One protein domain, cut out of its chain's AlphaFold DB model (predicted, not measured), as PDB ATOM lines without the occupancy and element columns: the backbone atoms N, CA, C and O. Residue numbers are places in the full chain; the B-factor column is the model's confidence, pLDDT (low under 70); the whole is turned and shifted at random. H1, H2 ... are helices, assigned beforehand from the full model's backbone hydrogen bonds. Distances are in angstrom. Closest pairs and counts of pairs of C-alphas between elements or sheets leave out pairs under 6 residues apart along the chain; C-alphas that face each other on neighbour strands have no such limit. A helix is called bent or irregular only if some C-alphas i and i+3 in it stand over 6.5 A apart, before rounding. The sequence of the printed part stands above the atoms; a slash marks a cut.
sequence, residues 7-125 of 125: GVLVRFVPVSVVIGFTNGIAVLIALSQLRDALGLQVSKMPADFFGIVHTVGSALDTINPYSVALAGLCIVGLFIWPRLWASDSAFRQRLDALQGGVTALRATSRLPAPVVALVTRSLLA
ATOM      1  N   GLY A   7     -55.342  63.718  15.558       78.81
ATOM      2  CA  GLY A   7     -54.946  65.111  15.798       78.81
ATOM      3  C   GLY A   7     -56.103  66.117  15.717       78.81
ATOM      4  O   GLY A   7     -56.015  67.175  16.335       78.81
ATOM      5  N   VAL A   8     -57.209  65.790  15.031       78.88
ATOM      6  CA  VAL A   8     -58.426  66.628  15.044       78.88
ATOM      7  C   VAL A   8     -59.021  66.708  16.452       78.88
ATOM      8  O   VAL A   8     -59.511  67.768  16.831       78.88
ATOM      9  N   LEU A   9     -58.907  65.644  17.261       80.06
ATOM     10  CA  LEU A   9     -59.462  65.630  18.616       80.06
ATOM     11  C   LEU A   9     -58.752  66.619  19.555       80.06
ATOM     12  O   LEU A   9     -59.380  67.168  20.454       80.06
ATOM     13  N   VAL A  10     -57.469  66.908  19.312       81.81
ATOM     14  CA  VAL A  10     -56.688  67.873  20.108       81.81
ATOM     15  C   VAL A  10     -57.261  69.291  19.994       81.81
ATOM     16  O   VAL A  10     -57.152  70.069  20.937       81.81
ATOM     17  N   ARG A  11     -57.945  69.626  18.887       82.06
ATOM     18  CA  ARG A  11     -58.600  70.935  18.712       82.06
ATOM     19  C   ARG A  11     -59.788  71.158  19.651       82.06
ATOM     20  O   ARG A  11     -60.185  72.304  19.821       82.06
ATOM     21  N   PHE A  12     -60.345  70.103  20.250       88.44
ATOM     22  CA  PHE A  12     -61.428  70.230  21.233       88.44
ATOM     23  C   PHE A  12     -60.920  70.507  22.650       88.44
ATOM     24  O   PHE A  12     -61.731  70.752  23.541       88.44
ATOM     25  N   VAL A  13     -59.603  70.483  22.882       89.81
ATOM     26  CA  VAL A  13     -59.038  70.857  24.181       89.81
ATOM     27  C   VAL A  13     -59.195  72.371  24.363       89.81
ATOM     28  O   VAL A  13     -58.687  73.135  23.537       89.81
ATOM     29  N   PRO A  14     -59.867  72.837  25.431       92.75
ATOM     30  CA  PRO A  14     -60.013  74.262  25.681       92.75
ATOM     31  C   PRO A  14     -58.649  74.936  25.850       92.75
ATOM     32  O   PRO A  14     -57.776  74.431  26.557       92.75
ATOM     33  N   VAL A  15     -58.484  76.126  25.268       91.88
ATOM     34  CA  VAL A  15     -57.245  76.917  25.396       91.88
ATOM     35  C   VAL A  15     -56.917  77.206  26.867       91.88
ATOM     36  O   VAL A  15     -55.749  77.209  27.250       91.88
ATOM     37  N   SER A  16     -57.938  77.358  27.717       94.38
ATOM     38  CA  SER A  16     -57.784  77.527  29.166       94.38
ATOM     39  C   SER A  16     -57.050  76.362  29.836       94.38
ATOM     40  O   SER A  16     -56.235  76.595  30.726       94.38
ATOM     41  N   VAL A  17     -57.276  75.123  29.386       95.38
ATOM     42  CA  VAL A  17     -56.592  73.932  29.915       95.38
ATOM     43  C   VAL A  17     -55.121  73.943  29.517       95.38
ATOM     44  O   VAL A  17     -54.262  73.670  30.349       95.38
ATOM     45  N   VAL A  18     -54.817  74.313  28.271       95.25
ATOM     46  CA  VAL A  18     -53.432  74.400  27.784       95.25
ATOM     47  C   VAL A  18     -52.657  75.471  28.553       95.25
ATOM     48  O   VAL A  18     -51.577  75.187  29.061       95.25
ATOM     49  N   ILE A  19     -53.231  76.669  28.712       95.75
ATOM     50  CA  ILE A  19     -52.617  77.757  29.490       95.75
ATOM     51  C   ILE A  19     -52.411  77.328  30.947       95.75
ATOM     52  O   ILE A  19     -51.325  77.518  31.495       95.75
ATOM     53  N   GLY A  20     -53.429  76.722  31.569       96.44
ATOM     54  CA  GLY A  20     -53.349  76.236  32.945       96.44
ATOM     55  C   GLY A  20     -52.246  75.194  33.132       96.44
ATOM     56  O   GLY A  20     -51.452  75.298  34.063       96.44
ATOM     57  N   PHE A  21     -52.141  74.237  32.212       96.00
ATOM     58  CA  PHE A  21     -51.111  73.204  32.240       96.00
ATOM     59  C   PHE A  21     -49.702  73.780  32.047       96.00
ATOM     60  O   PHE A  21     -48.806  73.482  32.836       96.00
ATOM     61  N   THR A  22     -49.500  74.647  31.050       96.69
ATOM     62  CA  THR A  22     -48.198  75.285  30.800       96.69
ATOM     63  C   THR A  22     -47.755  76.143  31.984       96.69
ATOM     64  O   THR A  22     -46.604  76.040  32.404       96.69
ATOM     65  N   ASN A  23     -48.659  76.930  32.572       96.44
ATOM     66  CA  ASN A  23     -48.355  77.715  33.769       96.44
ATOM     67  C   ASN A  23     -48.062  76.819  34.979       96.44
ATOM     68  O   ASN A  23     -47.119  77.091  35.718       96.44
ATOM     69  N   GLY A  24     -48.815  75.730  35.162       94.50
ATOM     70  CA  GLY A  24     -48.570  74.761  36.232       94.50
ATOM     71  C   GLY A  24     -47.170  74.150  36.152       94.50
ATOM     72  O   GLY A  24     -46.442  74.138  37.143       94.50
ATOM     73  N   ILE A  25     -46.749  73.720  34.957       94.75
ATOM     74  CA  ILE A  25     -45.386  73.220  34.731       94.75
ATOM     75  C   ILE A  25     -44.352  74.325  34.961       94.75
ATOM     76  O   ILE A  25     -43.340  74.076  35.608       94.75
ATOM     77  N   ALA A  26     -44.590  75.540  34.460       95.75
ATOM     78  CA  ALA A  26     -43.659  76.652  34.636       95.75
ATOM     79  C   ALA A  26     -43.400  76.945  36.122       95.75
ATOM     80  O   ALA A  26     -42.250  77.125  36.522       95.75
ATOM     81  N   VAL A  27     -44.448  76.916  36.952       95.31
ATOM     82  CA  VAL A  27     -44.335  77.077  38.407       95.31
ATOM     83  C   VAL A  27     -43.568  75.918  39.039       95.31
ATOM     84  O   VAL A  27     -42.680  76.160  39.853       95.31
ATOM     85  N   LEU A  28     -43.849  74.670  38.653       93.94
ATOM     86  CA  LEU A  28     -43.111  73.505  39.157       93.94
ATOM     87  C   LEU A  28     -41.616  73.583  38.830       93.94
ATOM     88  O   LEU A  28     -40.781  73.339  39.702       93.94
ATOM     89  N   ILE A  29     -41.270  73.968  37.599       93.75
ATOM     90  CA  ILE A  29     -39.879  74.177  37.185       93.75
ATOM     91  C   ILE A  29     -39.252  75.294  38.020       93.75
ATOM     92  O   ILE A  29     -38.183  75.091  38.589       93.75
ATOM     93  N   ALA A  30     -39.913  76.447  38.143       93.56
ATOM     94  CA  ALA A  30     -39.396  77.580  38.909       93.56
ATOM     95  C   ALA A  30     -39.131  77.215  40.380       93.56
ATOM     96  O   ALA A  30     -38.065  77.526  40.910       93.56
ATOM     97  N   LEU A  31     -40.058  76.500  41.021       92.94
ATOM     98  CA  LEU A  31     -39.892  76.026  42.396       92.94
ATOM     99  C   LEU A  31     -38.767  74.997  42.528       92.94
ATOM    100  O   LEU A  31     -38.031  75.023  43.510       92.94
ATOM    101  N   SER A  32     -38.597  74.125  41.535       91.19
ATOM    102  CA  SER A  32     -37.509  73.138  41.527       91.19
ATOM    103  C   SER A  32     -36.132  73.809  41.462       91.19
ATOM    104  O   SER A  32     -35.196  73.375  42.126       91.19
ATOM    105  N   GLN A  33     -36.022  74.918  40.724       92.81
ATOM    106  CA  GLN A  33     -34.782  75.697  40.622       92.81
ATOM    107  C   GLN A  33     -34.481  76.534  41.871       92.81
ATOM    108  O   GLN A  33     -33.345  76.968  42.069       92.81
ATOM    109  N   LEU A  34     -35.468  76.746  42.749       91.94
ATOM    110  CA  LEU A  34     -35.285  77.524  43.972       91.94
ATOM    111  C   LEU A  34     -34.262  76.881  44.921       91.94
ATOM    112  O   LEU A  34     -33.537  77.599  45.605       91.94
ATOM    113  N   ARG A  35     -34.150  75.544  44.913       91.25
ATOM    114  CA  ARG A  35     -33.109  74.802  45.644       91.25
ATOM    115  C   ARG A  35     -31.712  75.295  45.279       91.25
ATOM    116  O   ARG A  35     -30.933  75.616  46.172       91.25
ATOM    117  N   ASP A  36     -31.412  75.355  43.986       91.31
ATOM    118  CA  ASP A  36     -30.080  75.708  43.493       91.31
ATOM    119  C   ASP A  36     -29.835  77.219  43.614       91.31
ATOM    120  O   ASP A  36     -28.737  77.641  43.972       91.31
ATOM    121  N   ALA A  37     -30.879  78.037  43.421       92.19
ATOM    122  CA  ALA A  37     -30.808  79.484  43.614       92.19
ATOM    123  C   ALA A  37     -30.513  79.878  45.072       92.19
ATOM    124  O   ALA A  37     -29.751  80.809  45.316       92.19
ATOM    125  N   LEU A  38     -31.097  79.168  46.042       92.62
ATOM    126  CA  LEU A  38     -30.852  79.374  47.472       92.62
ATOM    127  C   LEU A  38     -29.637  78.587  48.000       92.62
ATOM    128  O   LEU A  38     -29.160  78.854  49.103       92.62
ATOM    129  N   GLY A  39     -29.126  77.629  47.223       89.62
ATOM    130  CA  GLY A  39     -28.011  76.763  47.601       89.62
ATOM    131  C   GLY A  39     -28.336  75.755  48.707       89.62
ATOM    132  O   GLY A  39     -27.452  75.433  49.497       89.62
ATOM    133  N   LEU A  40     -29.584  75.279  48.779       91.56
ATOM    134  CA  LEU A  40     -30.062  74.396  49.849       91.56
ATOM    135  C   LEU A  40     -29.438  72.997  49.765       91.56
ATOM    136  O   LEU A  40     -29.374  72.384  48.692       91.56
ATOM    137  N   GLN A  41     -29.069  72.438  50.917       86.94
ATOM    138  CA  GLN A  41     -28.499  71.092  51.007       86.94
ATOM    139  C   GLN A  41     -29.594  70.021  51.018       86.94
ATOM    140  O   GLN A  41     -29.945  69.449  52.045       86.94
ATOM    141  N   VAL A  42     -30.140  69.728  49.840       85.00
ATOM    142  CA  VAL A  42     -31.162  68.689  49.652       85.00
ATOM    143  C   VAL A  42     -30.580  67.550  48.819       85.00
ATOM    144  O   VAL A  42     -30.107  67.784  47.710       85.00
ATOM    145  N   SER A  43     -30.625  66.313  49.326       81.62
ATOM    146  CA  SER A  43     -30.127  65.120  48.614       81.62
ATOM    147  C   SER A  43     -30.974  64.781  47.382       81.62
ATOM    148  O   SER A  43     -30.437  64.551  46.298       81.62
ATOM    149  N   LYS A  44     -32.301  64.765  47.535       84.81
ATOM    150  CA  LYS A  44     -33.241  64.419  46.470       84.81
ATOM    151  C   LYS A  44     -34.472  65.302  46.570       84.81
ATOM    152  O   LYS A  44     -35.131  65.327  47.605       84.81
ATOM    153  N   MET A  45     -34.774  66.012  45.489       85.38
ATOM    154  CA  MET A  45     -35.953  66.864  45.414       85.38
ATOM    155  C   MET A  45     -37.164  66.036  44.945       85.38
ATOM    156  O   MET A  45     -37.032  65.293  43.967       85.38
ATOM    157  N   PRO A  46     -38.318  66.107  45.632       89.19
ATOM    158  CA  PRO A  46     -39.558  65.483  45.166       89.19
ATOM    159  C   PRO A  46     -40.036  66.083  43.834       89.19
ATOM    160  O   PRO A  46     -39.692  67.217  43.514       89.19
ATOM    161  N   ALA A  47     -40.847  65.342  43.074       86.94
ATOM    162  CA  ALA A  47     -41.453  65.843  41.832       86.94
ATOM    163  C   ALA A  47     -42.814  66.531  42.064       86.94
ATOM    164  O   ALA A  47     -43.289  67.283  41.215       86.94
ATOM    165  N   ASP A  48     -43.440  66.277  43.213       91.19
ATOM    166  CA  ASP A  48     -44.759  66.799  43.559       91.19
ATOM    167  C   ASP A  48     -44.664  68.214  44.141       91.19
ATOM    168  O   ASP A  48     -43.785  68.503  44.956       91.19
ATOM    169  N   PHE A  49     -45.620  69.081  43.790       89.88
ATOM    170  CA  PHE A  49     -45.656  70.486  44.223       89.88
ATOM    171  C   PHE A  49     -45.486  70.651  45.742       89.88
ATOM    172  O   PHE A  49     -44.609  71.376  46.204       89.88
ATOM    173  N   PHE A  50     -46.305  69.949  46.527       94.06
ATOM    174  CA  PHE A  50     -46.265  70.049  47.988       94.06
ATOM    175  C   PHE A  50     -44.985  69.454  48.577       94.06
ATOM    176  O   PHE A  50     -44.476  69.979  49.565       94.06
ATOM    177  N   GLY A  51     -44.434  68.408  47.952       92.44
ATOM    178  CA  GLY A  51     -43.151  67.834  48.347       92.44
ATOM    179  C   GLY A  51     -42.018  68.841  48.171       92.44
ATOM    180  O   GLY A  51     -41.251  69.065  49.100       92.44
ATOM    181  N   ILE A  52     -41.971  69.518  47.020       92.00
ATOM    182  CA  ILE A  52     -41.016  70.599  46.750       92.00
ATOM    183  C   ILE A  52     -41.132  71.707  47.802       92.00
ATOM    184  O   ILE A  52     -40.130  72.066  48.418       92.00
ATOM    185  N   VAL A  53     -42.342  72.226  48.038       92.81
ATOM    186  CA  VAL A  53     -42.569  73.330  48.987       92.81
ATOM    187  C   VAL A  53     -42.155  72.942  50.406       92.81
ATOM    188  O   VAL A  53     -41.466  73.715  51.070       92.81
ATOM    189  N   HIS A  54     -42.521  71.741  50.861       93.38
ATOM    190  CA  HIS A  54     -42.150  71.256  52.187       93.38
ATOM    191  C   HIS A  54     -40.634  71.094  52.325       93.38
ATOM    192  O   HIS A  54     -40.056  71.581  53.291       93.38
ATOM    193  N   THR A  55     -39.973  70.458  51.353       91.19
ATOM    194  CA  THR A  55     -38.519  70.246  51.381       91.19
ATOM    195  C   THR A  55     -37.743  71.561  51.345       91.19
ATOM    196  O   THR A  55     -36.772  71.710  52.084       91.19
ATOM    197  N   VAL A  56     -38.175  72.526  50.527       91.19
ATOM    198  CA  VAL A  56     -37.582  73.870  50.508       91.19
ATOM    199  C   VAL A  56     -37.772  74.540  51.863       91.19
ATOM    200  O   VAL A  56     -36.791  75.005  52.430       91.19
ATOM    201  N   GLY A  57     -38.995  74.530  52.407       90.38
ATOM    202  CA  GLY A  57     -39.323  75.120  53.706       90.38
ATOM    203  C   GLY A  57     -38.515  74.531  54.865       90.38
ATOM    204  O   GLY A  57     -38.024  75.276  55.708       90.38
ATOM    205  N   SER A  58     -38.323  73.209  54.877       91.06
ATOM    206  CA  SER A  58     -37.548  72.516  55.913       91.06
ATOM    207  C   SER A  58     -36.043  72.748  55.826       91.06
ATOM    208  O   SER A  58     -35.358  72.519  56.809       91.06
ATOM    209  N   ALA A  59     -35.534  73.148  54.657       90.94
ATOM    210  CA  ALA A  59     -34.105  73.329  54.415       90.94
ATOM    211  C   ALA A  59     -33.680  74.806  54.397       90.94
ATOM    212  O   ALA A  59     -32.521  75.087  54.096       90.94
ATOM    213  N   LEU A  60     -34.584  75.756  54.682       88.75
ATOM    214  CA  LEU A  60     -34.305  77.203  54.642       88.75
ATOM    215  C   LEU A  60     -33.190  77.645  55.605       88.75
ATOM    216  O   LEU A  60     -32.571  78.683  55.397       88.75
ATOM    217  N   ASP A  61     -32.912  76.870  56.644       89.94
ATOM    218  CA  ASP A  61     -31.777  77.059  57.546       89.94
ATOM    219  C   ASP A  61     -30.418  76.777  56.875       89.94
ATOM    220  O   ASP A  61     -29.394  77.307  57.300       89.94
ATOM    221  N   THR A  62     -30.405  76.008  55.782       91.94
ATOM    222  CA  THR A  62     -29.203  75.656  55.002       91.94
ATOM    223  C   THR A  62     -28.901  76.613  53.842       91.94
ATOM    224  O   THR A  62     -28.113  76.272  52.958       91.94
ATOM    225  N   ILE A  63     -29.516  77.804  53.811       93.50
ATOM    226  CA  ILE A  63     -29.294  78.793  52.744       93.50
ATOM    227  C   ILE A  63     -27.810  79.161  52.640       93.50
ATOM    228  O   ILE A  63     -27.165  79.536  53.620       93.50
ATOM    229  N   ASN A  64     -27.291  79.130  51.411       94.06
ATOM    230  CA  ASN A  64     -25.932  79.550  51.106       94.06
ATOM    231  C   ASN A  64     -25.934  80.940  50.434       94.06
ATOM    232  O   ASN A  64     -26.337  81.060  49.271       94.06
ATOM    233  N   PRO A  65     -25.431  81.994  51.105       92.69
ATOM    234  CA  PRO A  65     -25.437  83.353  50.561       92.69
ATOM    235  C   PRO A  65     -24.590  83.505  49.288       92.69
ATOM    236  O   PRO A  65     -24.912  84.339  48.442       92.69
ATOM    237  N   TYR A  66     -23.548  82.686  49.102       94.75
ATOM    238  CA  TYR A  66     -22.741  82.705  47.878       94.75
ATOM    239  C   TYR A  66     -23.533  82.202  46.668       94.75
ATOM    240  O   TYR A  66     -23.457  82.799  45.594       94.75
ATOM    241  N   SER A  67     -24.331  81.145  46.847       93.75
ATOM    242  CA  SER A  67     -25.209  80.623  45.794       93.75
ATOM    243  C   SER A  67     -26.273  81.644  45.404       93.75
ATOM    244  O   SER A  67     -26.485  81.875  44.217       93.75
ATOM    245  N   VAL A  68     -26.868  82.329  46.388       94.56
ATOM    246  CA  VAL A  68     -27.854  83.396  46.150       94.56
ATOM    247  C   VAL A  68     -27.242  84.555  45.366       94.56
ATOM    248  O   VAL A  68     -27.829  85.020  44.387       94.56
ATOM    249  N   ALA A  69     -26.048  85.006  45.757       95.81
ATOM    250  CA  ALA A  69     -25.342  86.070  45.051       95.81
ATOM    251  C   ALA A  69     -25.020  85.675  43.601       95.81
ATOM    252  O   ALA A  69     -25.244  86.464  42.681       95.81
ATOM    253  N   LEU A  70     -24.552  84.442  43.384       95.25
ATOM    254  CA  LEU A  70     -24.266  83.918  42.050       95.25
ATOM    255  C   LEU A  70     -25.536  83.813  41.197       95.25
ATOM    256  O   LEU A  70     -25.538  84.259  40.052       95.25
ATOM    257  N   ALA A  71     -26.625  83.280  41.750       94.19
ATOM    258  CA  ALA A  71     -27.912  83.187  41.068       94.19
ATOM    259  C   ALA A  71     -28.440  84.575  40.676       94.19
ATOM    260  O   ALA A  71     -28.851  84.783  39.533       94.19
ATOM    261  N   GLY A  72     -28.353  85.550  41.586       95.44
ATOM    262  CA  GLY A  72     -28.692  86.944  41.312       95.44
ATOM    263  C   GLY A  72     -27.842  87.540  40.188       95.44
ATOM    264  O   GLY A  72     -28.384  88.137  39.260       95.44
ATOM    265  N   LEU A  73     -26.526  87.319  40.215       96.00
ATOM    266  CA  LEU A  73     -25.611  87.779  39.170       96.00
ATOM    267  C   LEU A  73     -25.922  87.144  37.809       96.00
ATOM    268  O   LEU A  73     -25.915  87.842  36.798       96.00
ATOM    269  N   CYS A  74     -26.264  85.856  37.775       94.00
ATOM    270  CA  CYS A  74     -26.700  85.170  36.560       94.00
ATOM    271  C   CYS A  74     -28.000  85.761  35.999       94.00
ATOM    272  O   CYS A  74     -28.082  86.014  34.797       94.00
ATOM    273  N   ILE A  75     -28.999  86.025  36.847       93.38
ATOM    274  CA  ILE A  75     -30.266  86.649  36.432       93.38
ATOM    275  C   ILE A  75     -30.006  88.051  35.879       93.38
ATOM    276  O   ILE A  75     -30.456  88.383  34.783       93.38
ATOM    277  N   VAL A  76     -29.232  88.864  36.598       94.69
ATOM    278  CA  VAL A  76     -28.839  90.206  36.157       94.69
ATOM    279  C   VAL A  76     -28.098  90.136  34.822       94.69
ATOM    280  O   VAL A  76     -28.443  90.864  33.893       94.69
ATOM    281  N   GLY A  77     -27.146  89.212  34.683       92.56
ATOM    282  CA  GLY A  77     -26.439  88.947  33.435       92.56
ATOM    283  C   GLY A  77     -27.391  88.596  32.291       92.56
ATOM    284  O   GLY A  77     -27.307  89.209  31.233       92.56
ATOM    285  N   LEU A  78     -28.351  87.693  32.509       89.94
ATOM    286  CA  LEU A  78     -29.355  87.305  31.512       89.94
ATOM    287  C   LEU A  78     -30.257  88.464  31.072       89.94
ATOM    288  O   LEU A  78     -30.644  88.513  29.908       89.94
ATOM    289  N   PHE A  79     -30.580  89.405  31.962       89.19
ATOM    290  CA  PHE A  79     -31.367  90.591  31.608       89.19
ATOM    291  C   PHE A  79     -30.536  91.677  30.918       89.19
ATOM    292  O   PHE A  79     -31.017  92.342  29.997       89.19
ATOM    293  N   ILE A  80     -29.294  91.880  31.360       88.06
ATOM    294  CA  ILE A  80     -28.411  92.934  30.851       88.06
ATOM    295  C   ILE A  80     -27.806  92.536  29.500       88.06
ATOM    296  O   ILE A  80     -27.756  93.361  28.591       88.06
ATOM    297  N   TRP A  81     -27.397  91.279  29.329       83.88
ATOM    298  CA  TRP A  81     -26.739  90.774  28.123       83.88
ATOM    299  C   TRP A  81     -27.493  91.070  26.813       83.88
ATOM    300  O   TRP A  81     -26.909  91.706  25.930       83.88
ATOM    301  N   PRO A  82     -28.785  90.713  26.655       82.69
ATOM    302  CA  PRO A  82     -29.528  91.028  25.438       82.69
ATOM    303  C   PRO A  82     -29.750  92.533  25.259       82.69
ATOM    304  O   PRO A  82     -29.847  92.980  24.125       82.69
ATOM    305  N   ARG A  83     -29.794  93.333  26.337       76.81
ATOM    306  CA  ARG A  83     -29.916  94.800  26.239       76.81
ATOM    307  C   ARG A  83     -28.625  95.457  25.758       76.81
ATOM    308  O   ARG A  83     -28.678  96.383  24.956       76.81
ATOM    309  N   LEU A  84     -27.471  94.964  26.205       70.38
ATOM    310  CA  LEU A  84     -26.168  95.435  25.726       70.38
ATOM    311  C   LEU A  84     -25.927  95.038  24.264       70.38
ATOM    312  O   LEU A  84     -25.347  95.811  23.503       70.38
ATOM    313  N   TRP A  85     -26.412  93.861  23.864       64.81
ATOM    314  CA  TRP A  85     -26.235  93.295  22.525       64.81
ATOM    315  C   TRP A  85     -27.461  93.469  21.607       64.81
ATOM    316  O   TRP A  85     -27.518  92.854  20.545       64.81
ATOM    317  N   ALA A  86     -28.451  94.285  21.974       67.81
ATOM    318  CA  ALA A  86     -29.540  94.663  21.073       67.81
ATOM    319  C   ALA A  86     -29.001  95.628  20.000       67.81
ATOM    320  O   ALA A  86     -28.170  96.480  20.304       67.81
ATOM    321  N   SER A  87     -29.440  95.502  18.742       56.62
ATOM    322  CA  SER A  87     -28.925  96.299  17.605       56.62
ATOM    323  C   SER A  87     -29.052  97.819  17.762       56.62
ATOM    324  O   SER A  87     -28.277  98.536  17.138       56.62
ATOM    325  N   ASP A  88     -29.956  98.300  18.616       60.38
ATOM    326  CA  ASP A  88     -30.138  99.730  18.906       60.38
ATOM    327  C   ASP A  88     -29.231 100.260  20.030       60.38
ATOM    328  O   ASP A  88     -29.312 101.432  20.400       60.38
ATOM    329  N   SER A  89     -28.358  99.431  20.617       58.28
ATOM    330  CA  SER A  89     -27.497  99.887  21.705       58.28
ATOM    331  C   SER A  89     -26.382 100.804  21.178       58.28
ATOM    332  O   SER A  89     -25.596 100.449  20.296       58.28
ATOM    333  N   ALA A  90     -26.259 101.996  21.776       60.06
ATOM    334  CA  ALA A  90     -25.184 102.952  21.486       60.06
ATOM    335  C   ALA A  90     -23.778 102.344  21.664       60.06
ATOM    336  O   ALA A  90     -22.806 102.845  21.111       60.06
ATOM    337  N   PHE A  91     -23.666 101.247  22.420       63.59
ATOM    338  CA  PHE A  91     -22.441 100.475  22.591       63.59
ATOM    339  C   PHE A  91     -22.041  99.719  21.317       63.59
ATOM    340  O   PHE A  91     -20.886  99.809  20.912       63.59
ATOM    341  N   ARG A  92     -22.985  99.050  20.635       61.81
ATOM    342  CA  ARG A  92     -22.728  98.431  19.325       61.81
ATOM    343  C   ARG A  92     -22.406  99.471  18.265       61.81
ATOM    344  O   ARG A  92     -21.432  99.298  17.552       61.81
ATOM    345  N   GLN A  93     -23.148 100.578  18.218       66.38
ATOM    346  CA  GLN A  93     -22.875 101.653  17.257       66.38
ATOM    347  C   GLN A  93     -21.509 102.314  17.492       66.38
ATOM    348  O   GLN A  93     -20.816 102.638  16.534       66.38
ATOM    349  N   ARG A  94     -21.083 102.480  18.754       63.81
ATOM    350  CA  ARG A  94     -19.741 102.987  19.093       63.81
ATOM    351  C   ARG A  94     -18.636 101.973  18.804       63.81
ATOM    352  O   ARG A  94     -17.566 102.383  18.373       63.81
ATOM    353  N   LEU A  95     -18.880 100.677  19.005       64.50
ATOM    354  CA  LEU A  95     -17.943  99.624  18.610       64.50
ATOM    355  C   LEU A  95     -17.821  99.519  17.086       64.50
ATOM    356  O   LEU A  95     -16.702  99.490  16.594       64.50
ATOM    357  N   ASP A  96     -18.929  99.565  16.344       62.69
ATOM    358  CA  ASP A  96     -18.935  99.580  14.876       62.69
ATOM    359  C   ASP A  96     -18.275 100.857  14.322       62.69
ATOM    360  O   ASP A  96     -17.563 100.801  13.321       62.69
ATOM    361  N   ALA A  97     -18.446 102.002  14.996       65.62
ATOM    362  CA  ALA A  97     -17.783 103.258  14.644       65.62
ATOM    363  C   ALA A  97     -16.270 103.252  14.938       65.62
ATOM    364  O   ALA A  97     -15.511 103.903  14.226       65.62
ATOM    365  N   LEU A  98     -15.819 102.515  15.963       64.56
ATOM    366  CA  LEU A  98     -14.397 102.328  16.281       64.56
ATOM    367  C   LEU A  98     -13.749 101.182  15.478       64.56
ATOM    368  O   LEU A  98     -12.534 101.177  15.304       64.56
ATOM    369  N   GLN A  99     -14.535 100.225  14.974       52.19
ATOM    370  CA  GLN A  99     -14.088  99.036  14.234       52.19
ATOM    371  C   GLN A  99     -14.507  99.065  12.755       52.19
ATOM    372  O   GLN A  99     -14.928  98.048  12.194       52.19
ATOM    373  N   GLY A 100     -14.372 100.222  12.099       50.25
ATOM    374  CA  GLY A 100     -14.598 100.358  10.661       50.25
ATOM    375  C   GLY A 100     -13.759  99.361   9.850       50.25
ATOM    376  O   GLY A 100     -12.585  99.604   9.600       50.25
ATOM    377  N   GLY A 101     -14.357  98.237   9.432       49.84
ATOM    378  CA  GLY A 101     -13.756  97.325   8.452       49.84
ATOM    379  C   GLY A 101     -13.802  95.818   8.725       49.84
ATOM    380  O   GLY A 101     -13.251  95.075   7.918       49.84
ATOM    381  N   VAL A 102     -14.447  95.304   9.780       50.47
ATOM    382  CA  VAL A 102     -14.473  93.841  10.006       50.47
ATOM    383  C   VAL A 102     -15.804  93.216   9.588       50.47
ATOM    384  O   VAL A 102     -16.612  92.760  10.397       50.47
ATOM    385  N   THR A 103     -15.979  93.078   8.273       52.44
ATOM    386  CA  THR A 103     -16.976  92.198   7.630       52.44
ATOM    387  C   THR A 103     -16.916  90.746   8.166       52.44
ATOM    388  O   THR A 103     -17.883  89.998   8.030       52.44
ATOM    389  N   ALA A 104     -15.834  90.351   8.859       48.31
ATOM    390  CA  ALA A 104     -15.663  89.038   9.493       48.31
ATOM    391  C   ALA A 104     -16.495  88.816  10.782       48.31
ATOM    392  O   ALA A 104     -16.791  87.667  11.122       48.31
ATOM    393  N   LEU A 105     -16.958  89.873  11.468       51.78
ATOM    394  CA  LEU A 105     -17.854  89.736  12.633       51.78
ATOM    395  C   LEU A 105     -19.289  89.347  12.229       51.78
ATOM    396  O   LEU A 105     -19.971  88.628  12.957       51.78
ATOM    397  N   ARG A 106     -19.736  89.724  11.021       52.09
ATOM    398  CA  ARG A 106     -21.037  89.294  10.462       52.09
ATOM    399  C   ARG A 106     -21.061  87.824  10.030       52.09
ATOM    400  O   ARG A 106     -22.134  87.229   9.945       52.09
ATOM    401  N   ALA A 107     -19.897  87.238   9.743       49.66
ATOM    402  CA  ALA A 107     -19.775  85.820   9.404       49.66
ATOM    403  C   ALA A 107     -19.778  84.939  10.665       49.66
ATOM    404  O   ALA A 107     -20.419  83.891  10.693       49.66
ATOM    405  N   THR A 108     -19.135  85.402  11.739       51.59
ATOM    406  CA  THR A 108     -19.103  84.707  13.037       51.59
ATOM    407  C   THR A 108     -20.394  84.876  13.840       51.59
ATOM    408  O   THR A 108     -20.752  83.973  14.589       51.59
ATOM    409  N   SER A 109     -21.177  85.938  13.613       52.22
ATOM    410  CA  SER A 109     -22.488  86.132  14.258       52.22
ATOM    411  C   SER A 109     -23.562  85.112  13.851       52.22
ATOM    412  O   SER A 109     -24.649  85.112  14.426       52.22
ATOM    413  N   ARG A 110     -23.301  84.270  12.839       56.03
ATOM    414  CA  ARG A 110     -24.193  83.171  12.431       56.03
ATOM    415  C   ARG A 110     -23.839  81.834  13.069       56.03
ATOM    416  O   ARG A 110     -24.630  80.901  12.960       56.03
ATOM    417  N   LEU A 111     -22.676  81.724  13.710       54.75
ATOM    418  CA  LEU A 111     -22.276  80.502  14.391       54.75
ATOM    419  C   LEU A 111     -22.778  80.567  15.836       54.75
ATOM    420  O   LEU A 111     -22.390  81.473  16.576       54.75
ATOM    421  N   PRO A 112     -23.652  79.638  16.258       57.91
ATOM    422  CA  PRO A 112     -24.076  79.557  17.645       57.91
ATOM    423  C   PRO A 112     -22.838  79.465  18.545       57.91
ATOM    424  O   PRO A 112     -21.957  78.645  18.289       57.91
ATOM    425  N   ALA A 113     -22.786  80.255  19.622       60.94
ATOM    426  CA  ALA A 113     -21.713  80.196  20.622       60.94
ATOM    427  C   ALA A 113     -21.347  78.760  21.086       60.94
ATOM    428  O   ALA A 113     -20.158  78.494  21.273       60.94
ATOM    429  N   PRO A 114     -22.298  77.800  21.184       69.00
ATOM    430  CA  PRO A 114     -21.977  76.397  21.450       69.00
ATOM    431  C   PRO A 114     -21.033  75.753  20.426       69.00
ATOM    432  O   PRO A 114     -20.180  74.960  20.805       69.00
ATOM    433  N   VAL A 115     -21.150  76.094  19.139       70.50
ATOM    434  CA  VAL A 115     -20.324  75.519  18.064       70.50
ATOM    435  C   VAL A 115     -18.879  75.982  18.195       70.50
ATOM    436  O   VAL A 115     -17.966  75.171  18.088       70.50
ATOM    437  N   VAL A 116     -18.668  77.266  18.489       71.44
ATOM    438  CA  VAL A 116     -17.322  77.814  18.708       71.44
ATOM    439  C   VAL A 116     -16.689  77.163  19.936       71.44
ATOM    440  O   VAL A 116     -15.578  76.655  19.844       71.44
ATOM    441  N   ALA A 117     -17.424  77.078  21.050       70.25
ATOM    442  CA  ALA A 117     -16.935  76.436  22.270       70.25
ATOM    443  C   ALA A 117     -16.570  74.955  22.057       70.25
ATOM    444  O   ALA A 117     -15.555  74.490  22.575       70.25
ATOM    445  N   LEU A 118     -17.366  74.220  21.272       74.62
ATOM    446  CA  LEU A 118     -17.095  72.824  20.931       74.62
ATOM    447  C   LEU A 118     -15.857  72.686  20.042       74.62
ATOM    448  O   LEU A 118     -14.984  71.891  20.364       74.62
ATOM    449  N   VAL A 119     -15.736  73.485  18.978       77.94
ATOM    450  CA  VAL A 119     -14.591  73.426  18.054       77.94
ATOM    451  C   VAL A 119     -13.291  73.807  18.756       77.94
ATOM    452  O   VAL A 119     -12.289  73.112  18.607       77.94
ATOM    453  N   THR A 120     -13.298  74.865  19.567       79.31
ATOM    454  CA  THR A 120     -12.110  75.272  20.328       79.31
ATOM    455  C   THR A 120     -11.697  74.191  21.322       79.31
ATOM    456  O   THR A 120     -10.514  73.893  21.442       79.31
ATOM    457  N   ARG A 121     -12.661  73.545  21.990       76.00
ATOM    458  CA  ARG A 121     -12.376  72.431  22.899       76.00
ATOM    459  C   ARG A 121     -11.877  71.185  22.161       76.00
ATOM    460  O   ARG A 121     -11.024  70.492  22.695       76.00
ATOM    461  N   SER A 122     -12.377  70.908  20.958       77.81
ATOM    462  CA  SER A 122     -11.921  69.790  20.122       77.81
ATOM    463  C   SER A 122     -10.532  70.001  19.520       77.81
ATOM    464  O   SER A 122      -9.855  69.021  19.252       77.81
ATOM    465  N   LEU A 123     -10.108  71.247  19.295       79.12
ATOM    466  CA  LEU A 123      -8.768  71.572  18.789       79.12
ATOM    467  C   LEU A 123      -7.698  71.640  19.892       79.12
ATOM    468  O   LEU A 123      -6.512  71.599  19.587       79.12
ATOM    469  N   LEU A 124      -8.114  71.792  21.153       75.50
ATOM    470  CA  LEU A 124      -7.236  71.844  22.330       75.50
ATOM    471  C   LEU A 124      -7.105  70.492  23.060       75.50
ATOM    472  O   LEU A 124      -6.425  70.437  24.084       75.50
ATOM    473  N   ALA A 125      -7.770  69.442  22.572       57.50
ATOM    474  CA  ALA A 125      -7.692  68.067  23.073       57.50
ATOM    475  C   ALA A 125      -6.837  67.208  22.135       57.50
ATOM    476  O   ALA A 125      -6.116  66.331  22.660       57.50
TER     477      ALA A 125
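Overview. This is residues 7 to 125 of the 125 residues of the protein "C4-dicarboxylic acid transporter DauA" of Tepidimonas charontis (UniProt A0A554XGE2). Two long helices, H2 and H4, meet near the end of H2 and the beginning of H4 as an open V, with the short helix H3 side by side with H2 near the corner. Beyond H4 a loose tail with H5, H6 and H7 curves away, and none of these three touches a helix; at the far end of H2, residues 7 to 23, with H1, stick out. The printed part has 119 residues with seven named helices, H1 to H7 in order along the chain, and no named strand; the class is all helix. It is extended, with a radius of gyration of the C-alphas of 22.0 A and spans of 58 by 50 by 37 A.

Along the chain. H1 is residues 7 to 10, beginning at C-alpha 7 at (-54.946, 65.111, 15.798). H2, residues 15 to 38, is the longest helix and measures 34.5 A from first to last C-alpha, ending at (-30.852, 79.374, 47.472). It has a kink of 26 degrees near residue 32, and it is neither bent nor irregular, but only just: C-alphas 32 and 35 are 6.3 A apart. H3 is residues 49 to 58, 14.4 A long. H4, residues 65 to 84, measures 27.6 A; it too is neither bent nor irregular, but only just, with C-alphas 79 and 82 6.5 A apart. H5 is residues 90 to 98, 12.0 A long, and H6 is residues 105 to 108. H7, residues 113 to 123, measures 15.7 A and ends with C-alpha 123 at (-8.768, 71.572, 18.789).

Arrangement. H1 is apart from H2. H2 touches H3 with its residues 28 to 35 alone; the closest C-alphas are those of Leu 28 and Phe 49, 6.4 A apart. These two run the same way at a shallow tilt of 21 degrees. Residues 36 to 38 of H2 touch residues 65 to 71 of H4, with the C-alphas of Leu 38 and Val 68 closest at 5.2 A. H2 and H4 run opposite ways at a steep tilt of 53 degrees. H3 and H4 are apart. H4 and H5 are close but not clearly touching, their closest C-alphas, of Leu 84 and Phe 91, being 7.0 A apart. H6 is apart from H5 and from H7. Each O i to N i+4 pair is within hydrogen-bond range in H3, H5 and H7, against 18 of 20 in H2 and 14 of 16 in H4; H1 and H6 are too short for such a pair.

Size, cuts and confidence. The C-alphas of Ser 58 and Gly 101, the two farthest apart, are 58.6 A from each other. The printed part has no cut, and no link is long. The mean pLDDT of the printed part is 80.9; residues 85 to 114 and residue 125 are under 70.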